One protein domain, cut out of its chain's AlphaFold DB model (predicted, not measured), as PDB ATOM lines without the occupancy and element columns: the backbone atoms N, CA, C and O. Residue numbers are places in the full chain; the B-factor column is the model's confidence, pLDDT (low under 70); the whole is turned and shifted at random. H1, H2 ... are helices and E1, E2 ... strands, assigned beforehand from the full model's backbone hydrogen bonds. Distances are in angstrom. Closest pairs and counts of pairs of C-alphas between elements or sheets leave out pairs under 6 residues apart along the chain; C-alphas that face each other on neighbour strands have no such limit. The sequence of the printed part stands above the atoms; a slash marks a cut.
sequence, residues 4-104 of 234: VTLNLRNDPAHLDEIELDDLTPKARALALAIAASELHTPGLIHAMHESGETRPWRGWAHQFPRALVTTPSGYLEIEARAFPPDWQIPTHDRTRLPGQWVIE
ATOM      1  N   VAL A   4      68.827  75.634  14.896       89.69
ATOM      2  CA  VAL A   4      69.321  74.249  14.884       89.69
ATOM      3  C   VAL A   4      70.393  74.061  15.943       89.69
ATOM      4  O   VAL A   4      71.207  74.946  16.188       89.69
ATOM      5  N   THR A   5      70.408  72.883  16.554       90.12
ATOM      6  CA  THR A   5      71.416  72.497  17.539       90.12
ATOM      7  C   THR A   5      72.449  71.602  16.870       90.12
ATOM      8  O   THR A   5      72.100  70.542  16.348       90.12
ATOM      9  N   LEU A   6      73.712  72.027  16.863       87.88
ATOM     10  CA  LEU A   6      74.804  71.336  16.177       87.88
ATOM     11  C   LEU A   6      75.911  70.948  17.158       87.88
ATOM     12  O   LEU A   6      76.201  71.674  18.106       87.88
ATOM     13  N   ASN A   7      76.591  69.834  16.889       85.19
ATOM     14  CA  ASN A   7      77.790  69.422  17.615       85.19
ATOM     15  C   ASN A   7      79.047  69.721  16.777       85.19
ATOM     16  O   ASN A   7      79.740  68.818  16.302       85.19
ATOM     17  N   LEU A   8      79.337  71.010  16.560       83.94
ATOM     18  CA  LEU A   8      80.453  71.452  15.706       83.94
ATOM     19  C   LEU A   8      81.830  71.128  16.308       83.94
ATOM     20  O   LEU A   8      82.813  70.960  15.584       83.94
ATOM     21  N   ARG A   9      81.899  71.017  17.638       80.19
ATOM     22  CA  ARG A   9      83.126  70.728  18.401       80.19
ATOM     23  C   ARG A   9      83.395  69.235  18.585       80.19
ATOM     24  O   ARG A   9      84.423  68.887  19.161       80.19
ATOM     25  N   ASN A  10      82.496  68.370  18.107       76.12
ATOM     26  CA  ASN A  10      82.525  66.927  18.352       76.12
ATOM     27  C   ASN A  10      82.625  66.583  19.854       76.12
ATOM     28  O   ASN A  10      83.334  65.666  20.264       76.12
ATOM     29  N   ASP A  11      81.927  67.359  20.680       80.56
ATOM     30  CA  ASP A  11      81.863  67.234  22.128       80.56
ATOM     31  C   ASP A  11      80.381  67.235  22.533       80.56
ATOM     32  O   ASP A  11      79.740  68.285  22.481       80.56
ATOM     33  N   PRO A  12      79.803  66.083  22.916       78.88
ATOM     34  CA  PRO A  12      78.375  65.986  23.213       78.88
ATOM     35  C   PRO A  12      77.948  66.836  24.419       78.88
ATOM     36  O   PRO A  12      76.759  67.089  24.583       78.88
ATOM     37  N   ALA A  13      78.891  67.294  25.253       82.00
ATOM     38  CA  ALA A  13      78.603  68.224  26.342       82.00
ATOM     39  C   ALA A  13      78.471  69.685  25.868       82.00
ATOM     40  O   ALA A  13      78.023  70.534  26.635       82.00
ATOM     41  N   HIS A  14      78.852  69.986  24.623       81.62
ATOM     42  CA  HIS A  14      78.878  71.332  24.060       81.62
ATOM     43  C   HIS A  14      78.123  71.375  22.734       81.62
ATOM     44  O   HIS A  14      78.707  71.276  21.655       81.62
ATOM     45  N   LEU A  15      76.810  71.560  22.840       87.38
ATOM     46  CA  LEU A  15      75.944  71.811  21.700       87.38
ATOM     47  C   LEU A  15      75.873  73.314  21.416       87.38
ATOM     48  O   LEU A  15      75.647  74.112  22.324       87.38
ATOM     49  N   ASP A  16      76.066  73.689  20.155       89.44
ATOM     50  CA  ASP A  16      75.954  75.066  19.690       89.44
ATOM     51  C   ASP A  16      74.549  75.284  19.103       89.44
ATOM     52  O   ASP A  16      74.134  74.578  18.178       89.44
ATOM     53  N   GLU A  17      73.803  76.247  19.646       92.50
ATOM     54  CA  GLU A  17      72.532  76.697  19.072       92.50
ATOM     55  C   GLU A  17      72.800  77.748  17.992       92.50
ATOM     56  O   GLU A  17      73.489  78.742  18.229       92.50
ATOM     57  N   ILE A  18      72.278  77.501  16.794       90.88
ATOM     58  CA  ILE A  18      72.499  78.326  15.611       90.88
ATOM     59  C   ILE A  18      71.174  78.903  15.141       90.88
ATOM     60  O   ILE A  18      70.260  78.157  14.792       90.88
ATOM     61  N   GLU A  19      71.101  80.224  15.058       90.94
ATOM     62  CA  GLU A  19      70.003  80.933  14.414       90.94
ATOM     63  C   GLU A  19      70.173  80.879  12.890       90.94
ATOM     64  O   GLU A  19      71.131  81.414  12.334       90.94
ATOM     65  N   LEU A  20      69.269  80.183  12.193       87.94
ATOM     66  CA  LEU A  20      69.406  79.969  10.747       87.94
ATOM     67  C   LEU A  20      69.201  81.250   9.937       87.94
ATOM     68  O   LEU A  20      69.737  81.360   8.836       87.94
ATOM     69  N   ASP A  21      68.432  82.201  10.465       86.12
ATOM     70  CA  ASP A  21      68.204  83.487   9.804       86.12
ATOM     71  C   ASP A  21      69.465  84.368   9.833       86.12
ATOM     72  O   ASP A  21      69.611  85.231   8.970       86.12
ATOM     73  N   ASP A  22      70.429  84.077  10.719       85.81
ATOM     74  CA  ASP A  22      71.741  84.737  10.790       85.81
ATOM     75  C   ASP A  22      72.759  84.181   9.789       85.81
ATOM     76  O   ASP A  22      73.779  84.827   9.527       85.81
ATOM     77  N   LEU A  23      72.442  83.064   9.131       86.75
ATOM     78  CA  LEU A  23      73.281  82.440   8.113       86.75
ATOM     79  C   LEU A  23      72.879  82.825   6.687       86.75
ATOM     80  O   LEU A  23      71.696  82.932   6.347       86.75
ATOM     81  N   THR A  24      73.870  82.968   5.811       85.00
ATOM     82  CA  THR A  24      73.671  82.945   4.358       85.00
ATOM     83  C   THR A  24      73.003  81.629   3.947       85.00
ATOM     84  O   THR A  24      73.267  80.602   4.569       85.00
ATOM     85  N   PRO A  25      72.176  81.598   2.887       85.62
ATOM     86  CA  PRO A  25      71.571  80.373   2.359       85.62
ATOM     87  C   PRO A  25      72.527  79.180   2.241       85.62
ATOM     88  O   PRO A  25      72.177  78.072   2.624       85.62
ATOM     89  N   LYS A  26      73.779  79.387   1.806       85.38
ATOM     90  CA  LYS A  26      74.768  78.298   1.718       85.38
ATOM     91  C   LYS A  26      75.214  77.800   3.100       85.38
ATOM     92  O   LYS A  26      75.317  76.593   3.306       85.38
ATOM     93  N   ALA A  27      75.439  78.702   4.057       88.00
ATOM     94  CA  ALA A  27      75.755  78.339   5.439       88.00
ATOM     95  C   ALA A  27      74.553  77.727   6.175       88.00
ATOM     96  O   ALA A  27      74.721  76.795   6.956       88.00
ATOM     97  N   ARG A  28      73.332  78.179   5.879       88.44
ATOM     98  CA  ARG A  28      72.076  77.583   6.342       88.44
ATOM     99  C   ARG A  28      71.912  76.168   5.803       88.44
ATOM    100  O   ARG A  28      71.665  75.256   6.586       88.44
ATOM    101  N   ALA A  29      72.116  75.967   4.503       86.44
ATOM    102  CA  ALA A  29      72.088  74.649   3.883       86.44
ATOM    103  C   ALA A  29      73.128  73.716   4.517       86.44
ATOM    104  O   ALA A  29      72.822  72.568   4.836       86.44
ATOM    105  N   LEU A  30      74.331  74.230   4.790       86.94
ATOM    106  CA  LEU A  30      75.359  73.513   5.539       86.94
ATOM    107  C   LEU A  30      74.883  73.140   6.952       86.94
ATOM    108  O   LEU A  30      74.970  71.976   7.337       86.94
ATOM    109  N   ALA A  31      74.341  74.095   7.709       89.12
ATOM    110  CA  ALA A  31      73.829  73.877   9.061       89.12
ATOM    111  C   ALA A  31      72.717  72.818   9.087       89.12
ATOM    112  O   ALA A  31      72.736  71.917   9.923       89.12
ATOM    113  N   LEU A  32      71.783  72.880   8.137       86.94
ATOM    114  CA  LEU A  32      70.702  71.911   7.976       86.94
ATOM    115  C   LEU A  32      71.223  70.527   7.576       86.94
ATOM    116  O   LEU A  32      70.751  69.525   8.109       86.94
ATOM    117  N   ALA A  33      72.210  70.453   6.680       83.50
ATOM    118  CA  ALA A  33      72.840  69.192   6.298       83.50
ATOM    119  C   ALA A  33      73.554  68.529   7.490       83.50
ATOM    120  O   ALA A  33      73.440  67.318   7.677       83.50
ATOM    121  N   ILE A  34      74.231  69.317   8.335       84.56
ATOM    122  CA  ILE A  34      74.841  68.836   9.585       84.56
ATOM    123  C   ILE A  34      73.755  68.392  10.569       84.56
ATOM    124  O   ILE A  34      73.847  67.301  11.123       84.56
ATOM    125  N   ALA A  35      72.700  69.190  10.755       84.50
ATOM    126  CA  ALA A  35      71.587  68.856  11.643       84.50
ATOM    127  C   ALA A  35      70.817  67.599  11.200       84.50
ATOM    128  O   ALA A  35      70.206  66.918  12.022       84.50
ATOM    129  N   ALA A  36      70.816  67.294   9.902       77.62
ATOM    130  CA  ALA A  36      70.198  66.094   9.359       77.62
ATOM    131  C   ALA A  36      71.055  64.833   9.568       77.62
ATOM    132  O   ALA A  36      70.498  63.733   9.509       77.62
ATOM    133  N   SER A  37      72.363  64.983   9.816       74.81
ATOM    134  CA  SER A  37      73.283  63.872  10.069       74.81
ATOM    135  C   SER A  37      72.963  63.198  11.412       74.81
ATOM    136  O   SER A  37      72.584  63.863  12.374       74.81
ATOM    137  N   GLU A  38      73.105  61.869  11.490       66.81
ATOM    138  CA  GLU A  38      72.731  61.089  12.689       66.81
ATOM    139  C   GLU A  38      73.467  61.522  13.958       66.81
ATOM    140  O   GLU A  38      72.949  61.387  15.063       66.81
ATOM    141  N   LEU A  39      74.680  62.047  13.806       59.62
ATOM    142  CA  LEU A  39      75.513  62.444  14.931       59.62
ATOM    143  C   LEU A  39      75.353  63.927  15.280       59.62
ATOM    144  O   LEU A  39      75.947  64.375  16.260       59.62
ATOM    145  N   HIS A  40      74.635  64.712  14.459       59.34
ATOM    146  CA  HIS A  40      74.684  66.184  14.455       59.34
ATOM    147  C   HIS A  40      76.112  66.748  14.427       59.34
ATOM    148  O   HIS A  40      76.344  67.940  14.648       59.34
ATOM    149  N   THR A  41      77.086  65.876  14.180       57.44
ATOM    150  CA  THR A  41      78.453  66.226  13.913       57.44
ATOM    151  C   THR A  41      78.517  66.528  12.441       57.44
ATOM    152  O   THR A  41      77.736  66.001  11.629       57.44
ATOM    153  N   PRO A  42      79.485  67.349  12.064       57.28
ATOM    154  CA  PRO A  42      79.780  67.463  10.668       57.28
ATOM    155  C   PRO A  42      80.174  66.012  10.231       57.28
ATOM    156  O   PRO A  42      81.041  65.361  10.819       57.28
ATOM    157  N   GLY A  43      79.430  65.436   9.274       61.78
ATOM    158  CA  GLY A  43      79.661  64.111   8.661       61.78
ATOM    159  C   GLY A  43      80.028  64.231   7.173       61.78
ATOM    160  O   GLY A  43      80.248  65.333   6.687       61.78
ATOM    161  N   LEU A  44      80.095  63.136   6.406       67.44
ATOM    162  CA  LEU A  44      80.383  63.224   4.963       67.44
ATOM    163  C   LEU A  44      79.243  63.946   4.214       67.44
ATOM    164  O   LEU A  44      78.283  63.319   3.766       67.44
ATOM    165  N   ILE A  45      79.350  65.266   4.071       74.50
ATOM    166  CA  ILE A  45      78.406  66.078   3.301       74.50
ATOM    167  C   ILE A  45      78.749  65.906   1.827       74.50
ATOM    168  O   ILE A  45      79.897  66.087   1.420       74.50
ATOM    169  N   HIS A  46      77.766  65.541   1.014       78.00
ATOM    170  CA  HIS A  46      77.935  65.515  -0.432       78.00
ATOM    171  C   HIS A  46      77.602  66.894  -0.982       78.00
ATOM    172  O   HIS A  46      76.532  67.415  -0.710       78.00
ATOM    173  N   ALA A  47      78.520  67.476  -1.742       83.06
ATOM    174  CA  ALA A  47      78.260  68.650  -2.555       83.06
ATOM    175  C   ALA A  47      77.755  68.196  -3.929       83.06
ATOM    176  O   ALA A  47      78.160  67.138  -4.423       83.06
ATOM    177  N   MET A  48      76.910  69.001  -4.562       83.38
ATOM    178  CA  MET A  48      76.401  68.740  -5.905       83.38
ATOM    179  C   MET A  48      76.696  69.924  -6.822       83.38
ATOM    180  O   MET A  48      76.434  71.068  -6.468       83.38
ATOM    181  N   HIS A  49      77.256  69.641  -7.989       83.25
ATOM    182  CA  HIS A  49      77.479  70.605  -9.057       83.25
ATOM    183  C   HIS A  49      76.227  70.730  -9.938       83.25
ATOM    184  O   HIS A  49      75.447  69.783 -10.053       83.25
ATOM    185  N   GLU A  50      76.065  71.858 -10.633       77.75
ATOM    186  CA  GLU A  50      74.928  72.103 -11.537       77.75
ATOM    187  C   GLU A  50      74.796  71.067 -12.668       77.75
ATOM    188  O   GLU A  50      73.701  70.822 -13.168       77.75
ATOM    189  N   SER A  51      75.891  70.398 -13.045       82.62
ATOM    190  CA  SER A  51      75.867  69.292 -14.019       82.62
ATOM    191  C   SER A  51      75.226  67.999 -13.489       82.62
ATOM    192  O   SER A  51      75.134  67.024 -14.234       82.62
ATOM    193  N   GLY A  52      74.835  67.957 -12.212       82.38
ATOM    194  CA  GLY A  52      74.371  66.756 -11.516       82.38
ATOM    195  C   GLY A  52      75.502  65.902 -10.939       82.38
ATOM    196  O   GLY A  52      75.244  64.850 -10.354       82.38
ATOM    197  N   GLU A  53      76.760  66.329 -11.079       84.88
ATOM    198  CA  GLU A  53      77.884  65.646 -10.448       84.88
ATOM    199  C   GLU A  53      77.829  65.814  -8.923       84.88
ATOM    200  O   GLU A  53      77.802  66.930  -8.410       84.88
ATOM    201  N   THR A  54      77.876  64.706  -8.186       81.88
ATOM    202  CA  THR A  54      77.963  64.712  -6.722       81.88
ATOM    203  C   THR A  54      79.361  64.320  -6.269       81.88
ATOM    204  O   THR A  54      79.892  63.302  -6.720       81.88
ATOM    205  N   ARG A  55      79.939  65.061  -5.323       80.81
ATOM    206  CA  ARG A  55      81.215  64.702  -4.694       80.81
ATOM    207  C   ARG A  55      81.126  64.808  -3.180       80.81
ATOM    208  O   ARG A  55      80.528  65.755  -2.675       80.81
ATOM    209  N   PRO A  56      81.762  63.889  -2.438       78.38
ATOM    210  CA  PRO A  56      81.970  64.106  -1.019       78.38
ATOM    211  C   PRO A  56      82.804  65.372  -0.823       78.38
ATOM    212  O   PRO A  56      83.884  65.513  -1.405       78.38
ATOM    213  N   TRP A  57      82.319  66.278   0.015       72.38
ATOM    214  CA  TRP A  57      83.091  67.420   0.458       72.38
ATOM    215  C   TRP A  57      84.139  66.938   1.462       72.38
ATOM    216  O   TRP A  57      83.816  66.425   2.532       72.38
ATOM    217  N   ARG A  58      85.415  67.028   1.071       62.09
ATOM    218  CA  ARG A  58      86.544  66.491   1.848       62.09
ATOM    219  C   ARG A  58      87.159  67.494   2.824       62.09
ATOM    220  O   ARG A  58      88.122  67.144   3.497       62.09
ATOM    221  N   GLY A  59      86.664  68.726   2.874       56.22
ATOM    222  CA  GLY A  59      87.265  69.779   3.682       56.22
ATOM    223  C   GLY A  59      86.446  70.118   4.915       56.22
ATOM    224  O   GLY A  59      85.470  70.835   4.784       56.22
ATOM    225  N   TRP A  60      86.916  69.717   6.096       61.34
ATOM    226  CA  TRP A  60      86.944  70.637   7.239       61.34
ATOM    227  C   TRP A  60      88.374  70.685   7.754       61.34
ATOM    228  O   TRP A  60      89.069  69.662   7.753       61.34
ATOM    229  N   ALA A  61      88.808  71.839   8.258       51.59
ATOM    230  CA  ALA A  61      89.848  71.815   9.277       51.59
ATOM    231  C   ALA A  61      89.306  70.924  10.403       51.59
ATOM    232  O   ALA A  61      88.230  71.197  10.920       51.59
ATOM    233  N   HIS A  62      89.951  69.788  10.668       49.25
ATOM    234  CA  HIS A  62      89.435  68.750  11.558       49.25
ATOM    235  C   HIS A  62      88.937  69.359  12.884       49.25
ATOM    236  O   HIS A  62      89.752  69.708  13.731       49.25
ATOM    237  N   GLN A  63      87.608  69.444  13.040       59.34
ATOM    238  CA  GLN A  63      86.874  70.049  14.166       59.34
ATOM    239  C   GLN A  63      86.880  71.582  14.176       59.34
ATOM    240  O   GLN A  63      87.902  72.201  13.896       59.34
ATOM    241  N   PHE A  64      85.753  72.184  14.596       62.56
ATOM    242  CA  PHE A  64      85.726  73.570  15.071       62.56
ATOM    243  C   PHE A  64      86.836  73.706  16.125       62.56
ATOM    244  O   PHE A  64      86.702  73.153  17.225       62.56
ATOM    245  N   PRO A  65      87.965  74.370  15.822       63.62
ATOM    246  CA  PRO A  65      89.070  74.449  16.752       63.62
ATOM    247  C   PRO A  65      88.582  75.187  17.992       63.62
ATOM    248  O   PRO A  65      88.090  76.310  17.893       63.62
ATOM    249  N   ARG A  66      88.763  74.594  19.177       60.25
ATOM    250  CA  ARG A  66      88.439  75.253  20.459       60.25
ATOM    251  C   ARG A  66      89.117  76.626  20.612       60.25
ATOM    252  O   ARG A  66      88.665  77.435  21.409       60.25
ATOM    253  N   ALA A  67      90.191  76.868  19.858       60.19
ATOM    254  CA  ALA A  67      90.955  78.110  19.837       60.19
ATOM    255  C   ALA A  67      90.497  79.134  18.776       60.19
ATOM    256  O   ALA A  67      91.101  80.203  18.688       60.19
ATOM    257  N   LEU A  68      89.483  78.843  17.949       63.44
ATOM    258  CA  LEU A  68      88.969  79.855  17.027       63.44
ATOM    259  C   LEU A  68      88.236  80.952  17.803       63.44
ATOM    260  O   LEU A  68      87.337  80.691  18.592       63.44
ATOM    261  N   VAL A  69      88.565  82.199  17.476       67.62
ATOM    262  CA  VAL A  69      87.896  83.417  17.971       67.62
ATOM    263  C   VAL A  69      86.538  83.639  17.268       67.62
ATOM    264  O   VAL A  69      85.910  84.682  17.411       67.62
ATOM    265  N   THR A  70      86.070  82.679  16.463       76.75
ATOM    266  CA  THR A  70      84.828  82.801  15.688       76.75
ATOM    267  C   THR A  70      83.634  82.218  16.422       76.75
ATOM    268  O   THR A  70      83.771  81.300  17.223       76.75
ATOM    269  N   THR A  71      82.451  82.761  16.155       86.62
ATOM    270  CA  THR A  71      81.194  82.186  16.635       86.62
ATOM    271  C   THR A  71      80.866  80.918  15.837       86.62
ATOM    272  O   THR A  71      81.336  80.770  14.705       86.62
ATOM    273  N   PRO A  72      80.036  80.008  16.368       87.69
ATOM    274  CA  PRO A  72      79.532  78.857  15.617       87.69
ATOM    275  C   PRO A  72      78.936  79.230  14.245       87.69
ATOM    276  O   PRO A  72      79.301  78.632  13.233       87.69
ATOM    277  N   SER A  73      78.122  80.289  14.179       88.56
ATOM    278  CA  SER A  73      77.586  80.818  12.915       88.56
ATOM    279  C   SER A  73      78.689  81.327  11.982       88.56
ATOM    280  O   SER A  73      78.709  80.993  10.801       88.56
ATOM    281  N   GLY A  74      79.663  82.074  12.513       85.25
ATOM    282  CA  GLY A  74      80.796  82.566  11.730       85.25
ATOM    283  C   GLY A  74      81.690  81.446  11.191       85.25
ATOM    284  O   GLY A  74      82.272  81.587  10.121       85.25
ATOM    285  N   TYR A  75      81.795  80.319  11.898       85.44
ATOM    286  CA  TYR A  75      82.469  79.127  11.381       85.44
ATOM    287  C   TYR A  75      81.710  78.502  10.211       85.44
ATOM    288  O   TYR A  75      82.321  78.214   9.185       85.44
ATOM    289  N   LEU A  76      80.387  78.354  10.324       87.25
ATOM    290  CA  LEU A  76      79.555  77.841   9.231       87.25
ATOM    291  C   LEU A  76      79.647  78.724   7.980       87.25
ATOM    292  O   LEU A  76      79.710  78.197   6.874       87.25
ATOM    293  N   GLU A  77      79.724  80.046   8.145       87.12
ATOM    294  CA  GLU A  77      79.970  80.992   7.048       87.12
ATOM    295  C   GLU A  77      81.320  80.763   6.357       87.12
ATOM    296  O   GLU A  77      81.394  80.749   5.126       87.12
ATOM    297  N   ILE A  78      82.391  80.566   7.133       82.88
ATOM    298  CA  ILE A  78      83.730  80.282   6.596       82.88
ATOM    299  C   ILE A  78      83.714  78.969   5.806       82.88
ATOM    300  O   ILE A  78      84.163  78.934   4.660       82.88
ATOM    301  N   GLU A  79      83.170  77.903   6.394       85.31
ATOM    302  CA  GLU A  79      83.129  76.579   5.770       85.31
ATOM    303  C   GLU A  79      82.246  76.573   4.515       85.31
ATOM    304  O   GLU A  79      82.641  76.038   3.481       85.31
ATOM    305  N   ALA A  80      81.085  77.234   4.544       85.31
ATOM    306  CA  ALA A  80      80.197  77.335   3.388       85.31
ATOM    307  C   ALA A  80      80.856  78.034   2.187       85.31
ATOM    308  O   ALA A  80      80.582  77.676   1.041       85.31
ATOM    309  N   ARG A  81      81.754  78.996   2.425       80.75
ATOM    310  CA  ARG A  81      82.503  79.695   1.365       80.75
ATOM    311  C   ARG A  81      83.667  78.898   0.800       80.75
ATOM    312  O   ARG A  81      84.105  79.192  -0.307       80.75
ATOM    313  N   ALA A  82      84.161  77.902   1.531       82.38
ATOM    314  CA  ALA A  82      85.188  77.007   1.016       82.38
ATOM    315  C   ALA A  82      84.652  76.126  -0.127       82.38
ATOM    316  O   ALA A  82      85.425  75.689  -0.980       82.38
ATOM    317  N   PHE A  83      83.334  75.901  -0.186       79.94
ATOM    318  CA  PHE A  83      82.702  75.241  -1.323       79.94
ATOM    319  C   PHE A  83      82.839  76.101  -2.583       79.94
ATOM    320  O   PHE A  83      82.493  77.289  -2.538       79.94
ATOM    321  N   PRO A  84      83.204  75.507  -3.732       80.69
ATOM    322  CA  PRO A  84      83.228  76.239  -4.988       80.69
ATOM    323  C   PRO A  84      81.859  76.887  -5.298       80.69
ATOM    324  O   PRO A  84      80.817  76.391  -4.846       80.69
ATOM    325  N   PRO A  85      81.838  78.028  -6.008       75.62
ATOM    326  CA  PRO A  85      80.628  78.834  -6.201       75.62
ATOM    327  C   PRO A  85      79.534  78.109  -7.002       75.62
ATOM    328  O   PRO A  85      78.355  78.306  -6.740       75.62
ATOM    329  N   ASP A  86      79.936  77.239  -7.920       79.50
ATOM    330  CA  ASP A  86      79.128  76.359  -8.773       79.50
ATOM    331  C   ASP A  86      78.632  75.085  -8.057       79.50
ATOM    332  O   ASP A  86      77.925  74.264  -8.645       79.50
ATOM    333  N   TRP A  87      78.999  74.903  -6.784       83.56
ATOM    334  CA  TRP A  87      78.617  73.745  -5.980       83.56
ATOM    335  C   TRP A  87      77.623  74.128  -4.890       83.56
ATOM    336  O   TRP A  87      77.802  75.095  -4.142       83.56
ATOM    337  N   GLN A  88      76.593  73.300  -4.773       84.75
ATOM    338  CA  GLN A  88      75.470  73.456  -3.864       84.75
ATOM    339  C   GLN A  88      75.488  72.355  -2.800       84.75
ATOM    340  O   GLN A  88      76.031  71.266  -3.009       84.75
ATOM    341  N   ILE A  89      74.891  72.652  -1.645       83.88
ATOM    342  CA  ILE A  89      74.752  71.709  -0.534       83.88
ATOM    343  C   ILE A  89      73.304  71.211  -0.551       83.88
ATOM    344  O   ILE A  89      72.402  71.976  -0.207       83.88
ATOM    345  N   PRO A  90      73.050  69.968  -0.983       79.88
ATOM    346  CA  PRO A  90      71.717  69.407  -0.961       79.88
ATOM    347  C   PRO A  90      71.294  69.188   0.496       79.88
ATOM    348  O   PRO A  90      71.996  68.541   1.276       79.88
ATOM    349  N   THR A  91      70.137  69.725   0.871       70.81
ATOM    350  CA  THR A  91      69.535  69.497   2.185       70.81
ATOM    351  C   THR A  91      68.449  68.436   2.078       70.81
ATOM    352  O   THR A  91      67.734  68.325   1.074       70.81
ATOM    353  N   HIS A  92      68.340  67.606   3.115       65.38
ATOM    354  CA  HIS A  92      67.242  66.656   3.225       65.38
ATOM    355  C   HIS A  92      66.074  67.348   3.923       65.38
ATOM    356  O   HIS A  92      66.096  67.556   5.136       65.38
ATOM    357  N   ASP A  93      65.028  67.676   3.171       63.41
ATOM    358  CA  ASP A  93      63.768  68.099   3.769       63.41
ATOM    359  C   ASP A  93      63.095  66.865   4.381       63.41
ATOM    360  O   ASP A  93      62.580  66.000   3.676       63.41
ATOM    361  N   ARG A  94      63.144  66.739   5.714       56.75
ATOM    362  CA  ARG A  94      62.525  65.617   6.444       56.75
ATOM    363  C   ARG A  94      61.000  65.570   6.288       56.75
ATOM    364  O   ARG A  94      60.401  64.559   6.638       56.75
ATOM    365  N   THR A  95      60.375  66.632   5.774       55.69
ATOM    366  CA  THR A  95      58.937  66.650   5.473       55.69
ATOM    367  C   THR A  95      58.610  66.113   4.077       55.69
ATOM    368  O   THR A  95      57.447  65.827   3.792       55.69
ATOM    369  N   ARG A  96      59.619  65.925   3.212       55.75
ATOM    370  CA  ARG A  96      59.460  65.370   1.861       55.75
ATOM    371  C   ARG A  96      59.784  63.880   1.820       55.75
ATOM    372  O   ARG A  96      60.466  63.335   2.686       55.75
ATOM    373  N   LEU A  97      59.260  63.214   0.790       48.16
ATOM    374  CA  LEU A  97      59.492  61.791   0.560       48.16
ATOM    375  C   LEU A  97      60.999  61.491   0.422       48.16
ATOM    376  O   LEU A  97      61.730  62.313  -0.143       48.16
ATOM    377  N   PRO A  98      61.460  60.307   0.872       52.34
ATOM    378  CA  PRO A  98      62.840  59.868   0.681       52.34
ATOM    379  C   PRO A  98      63.269  60.020  -0.785       52.34
ATOM    380  O   PRO A  98      62.580  59.545  -1.687       52.34
ATOM    381  N   GLY A  99      64.396  60.695  -1.025       57.28
ATOM    382  CA  GLY A  99      64.940  60.932  -2.368       57.28
ATOM    383  C   GLY A  99      64.603  62.290  -2.998       57.28
ATOM    384  O   GLY A  99      65.117  62.586  -4.076       57.28
ATOM    385  N   GLN A 100      63.804  63.142  -2.346       59.09
ATOM    386  CA  GLN A 100      63.644  64.541  -2.759       59.09
ATOM    387  C   GLN A 100      64.650  65.444  -2.041       59.09
ATOM    388  O   GLN A 100      64.437  65.873  -0.909       59.09
ATOM    389  N   TRP A 101      65.742  65.754  -2.733       63.97
ATOM    390  CA  TRP A 101      66.714  66.745  -2.286       63.97
ATOM    391  C   TRP A 101      66.169  68.151  -2.500       63.97
ATOM    392  O   TRP A 101      65.675  68.473  -3.584       63.97
ATOM    393  N   VAL A 102      66.273  68.994  -1.477       65.44
ATOM    394  CA  VAL A 102      66.073  70.431  -1.643       65.44
ATOM    395  C   VAL A 102      67.441  71.045  -1.856       65.44
ATOM    396  O   VAL A 102      68.338  70.948  -1.025       65.44
ATOM    397  N   ILE A 103      67.607  71.654  -3.018       64.44
ATOM    398  CA  ILE A 103      68.729  72.536  -3.269       64.44
ATOM    399  C   ILE A 103      68.270  73.908  -2.794       64.44
ATOM    400  O   ILE A 103      67.466  74.558  -3.463       64.44
ATOM    401  N   GLU A 104      68.742  74.346  -1.631       62.03
ATOM    402  CA  GLU A 104      68.689  75.777  -1.343       62.03
ATOM    403  C   GLU A 104      69.671  76.447  -2.311       62.03
ATOM    404  O   GLU A 104      70.860  76.114  -2.334       62.03
TER     405      GLU A 104
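What this domain is: This is residues 4 to 104 of the 234 residues of an uncharacterized protein of Amycolatopsis antarctica (UniProt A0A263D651). One helix, H1, sits in the middle of three small two-stranded hairpins: E1 with E2 packs near one part of it and E5 with E6 near another, while E3 with E4 lies farther out, joined to the rest through E3. The second helix, H2, packs steeply on residues 26 to 31 of H1, and a long link without named elements, residues 57 to 71, runs round the outside from E4 to H2. The printed part has 101 residues with two named helices and six named strands, in the order E1 E2 H1 E3 E4 H2 E5 E6, and each of the three sheets is antiparallel. The class is mixed, helices and strands, with under half of the residues in named elements. The whole is compact, with a radius of gyration of the C-alphas of 13.1 A and spans of 38 by 28 by 23 A.

Where its parts are: E1, residues 4 to 6, begins at C-alpha 4 (69.321, 74.249, 14.884) and is 6.3 A long. E2, residues 16 to 19, is 9.9 A long. H1, residues 25 to 36, runs 16.0 A from C-alpha 25 at (71.571, 80.373, 2.359). E3, residues 46 to 49, measures 10.0 A, and E4, residues 54 to 56, 7.0 A. H2, residues 72 to 82, is 15.8 A long. E5, residues 90 to 92, measures 6.7 A. E6, residues 101 to 103, measures 6.2 A and ends at C-alpha 103 (68.729, 72.536, -3.269).

How they stand to each other: The hairpin E1 and E2 has N 4 and O 18 within hydrogen-bond range at 2.9 A. The closest C-alphas of E1 and H1, those of Leu 6 and Ala 35, are 6.1 A apart. H1 and H2 touch, H1 with residues 26 to 31 alone, closest at the C-alphas of Ala 27 and Ala 80, 5.0 A. They run opposite ways at a steep tilt of 69 degrees, only just short of about perpendicular. In both helices every O i to N i+4 pair is within hydrogen-bond range. The closest C-alphas of H1 and E5, those of Ala 33 and Thr 91, are 5.3 A apart. The hairpin E5 and E6 has N 91 and O 102 at 2.9 A. The hairpin E3 and E4 has N 47 and O 55 at 2.8 A. Residues 48 to 49 of E3 also pair, antiparallel, with residues 87 to 88. H1 and E4 are apart.

The domain as a whole: The C-alphas farthest apart, those of Ala 13 and Ser 51, are 40.5 A apart. The printed part has no cut. The link E4 to H2 is long, with 15 residues. The mean pLDDT of the printed part is 76.0; residues 38 to 44, 58 to 69 and 92 to 104 are under 70.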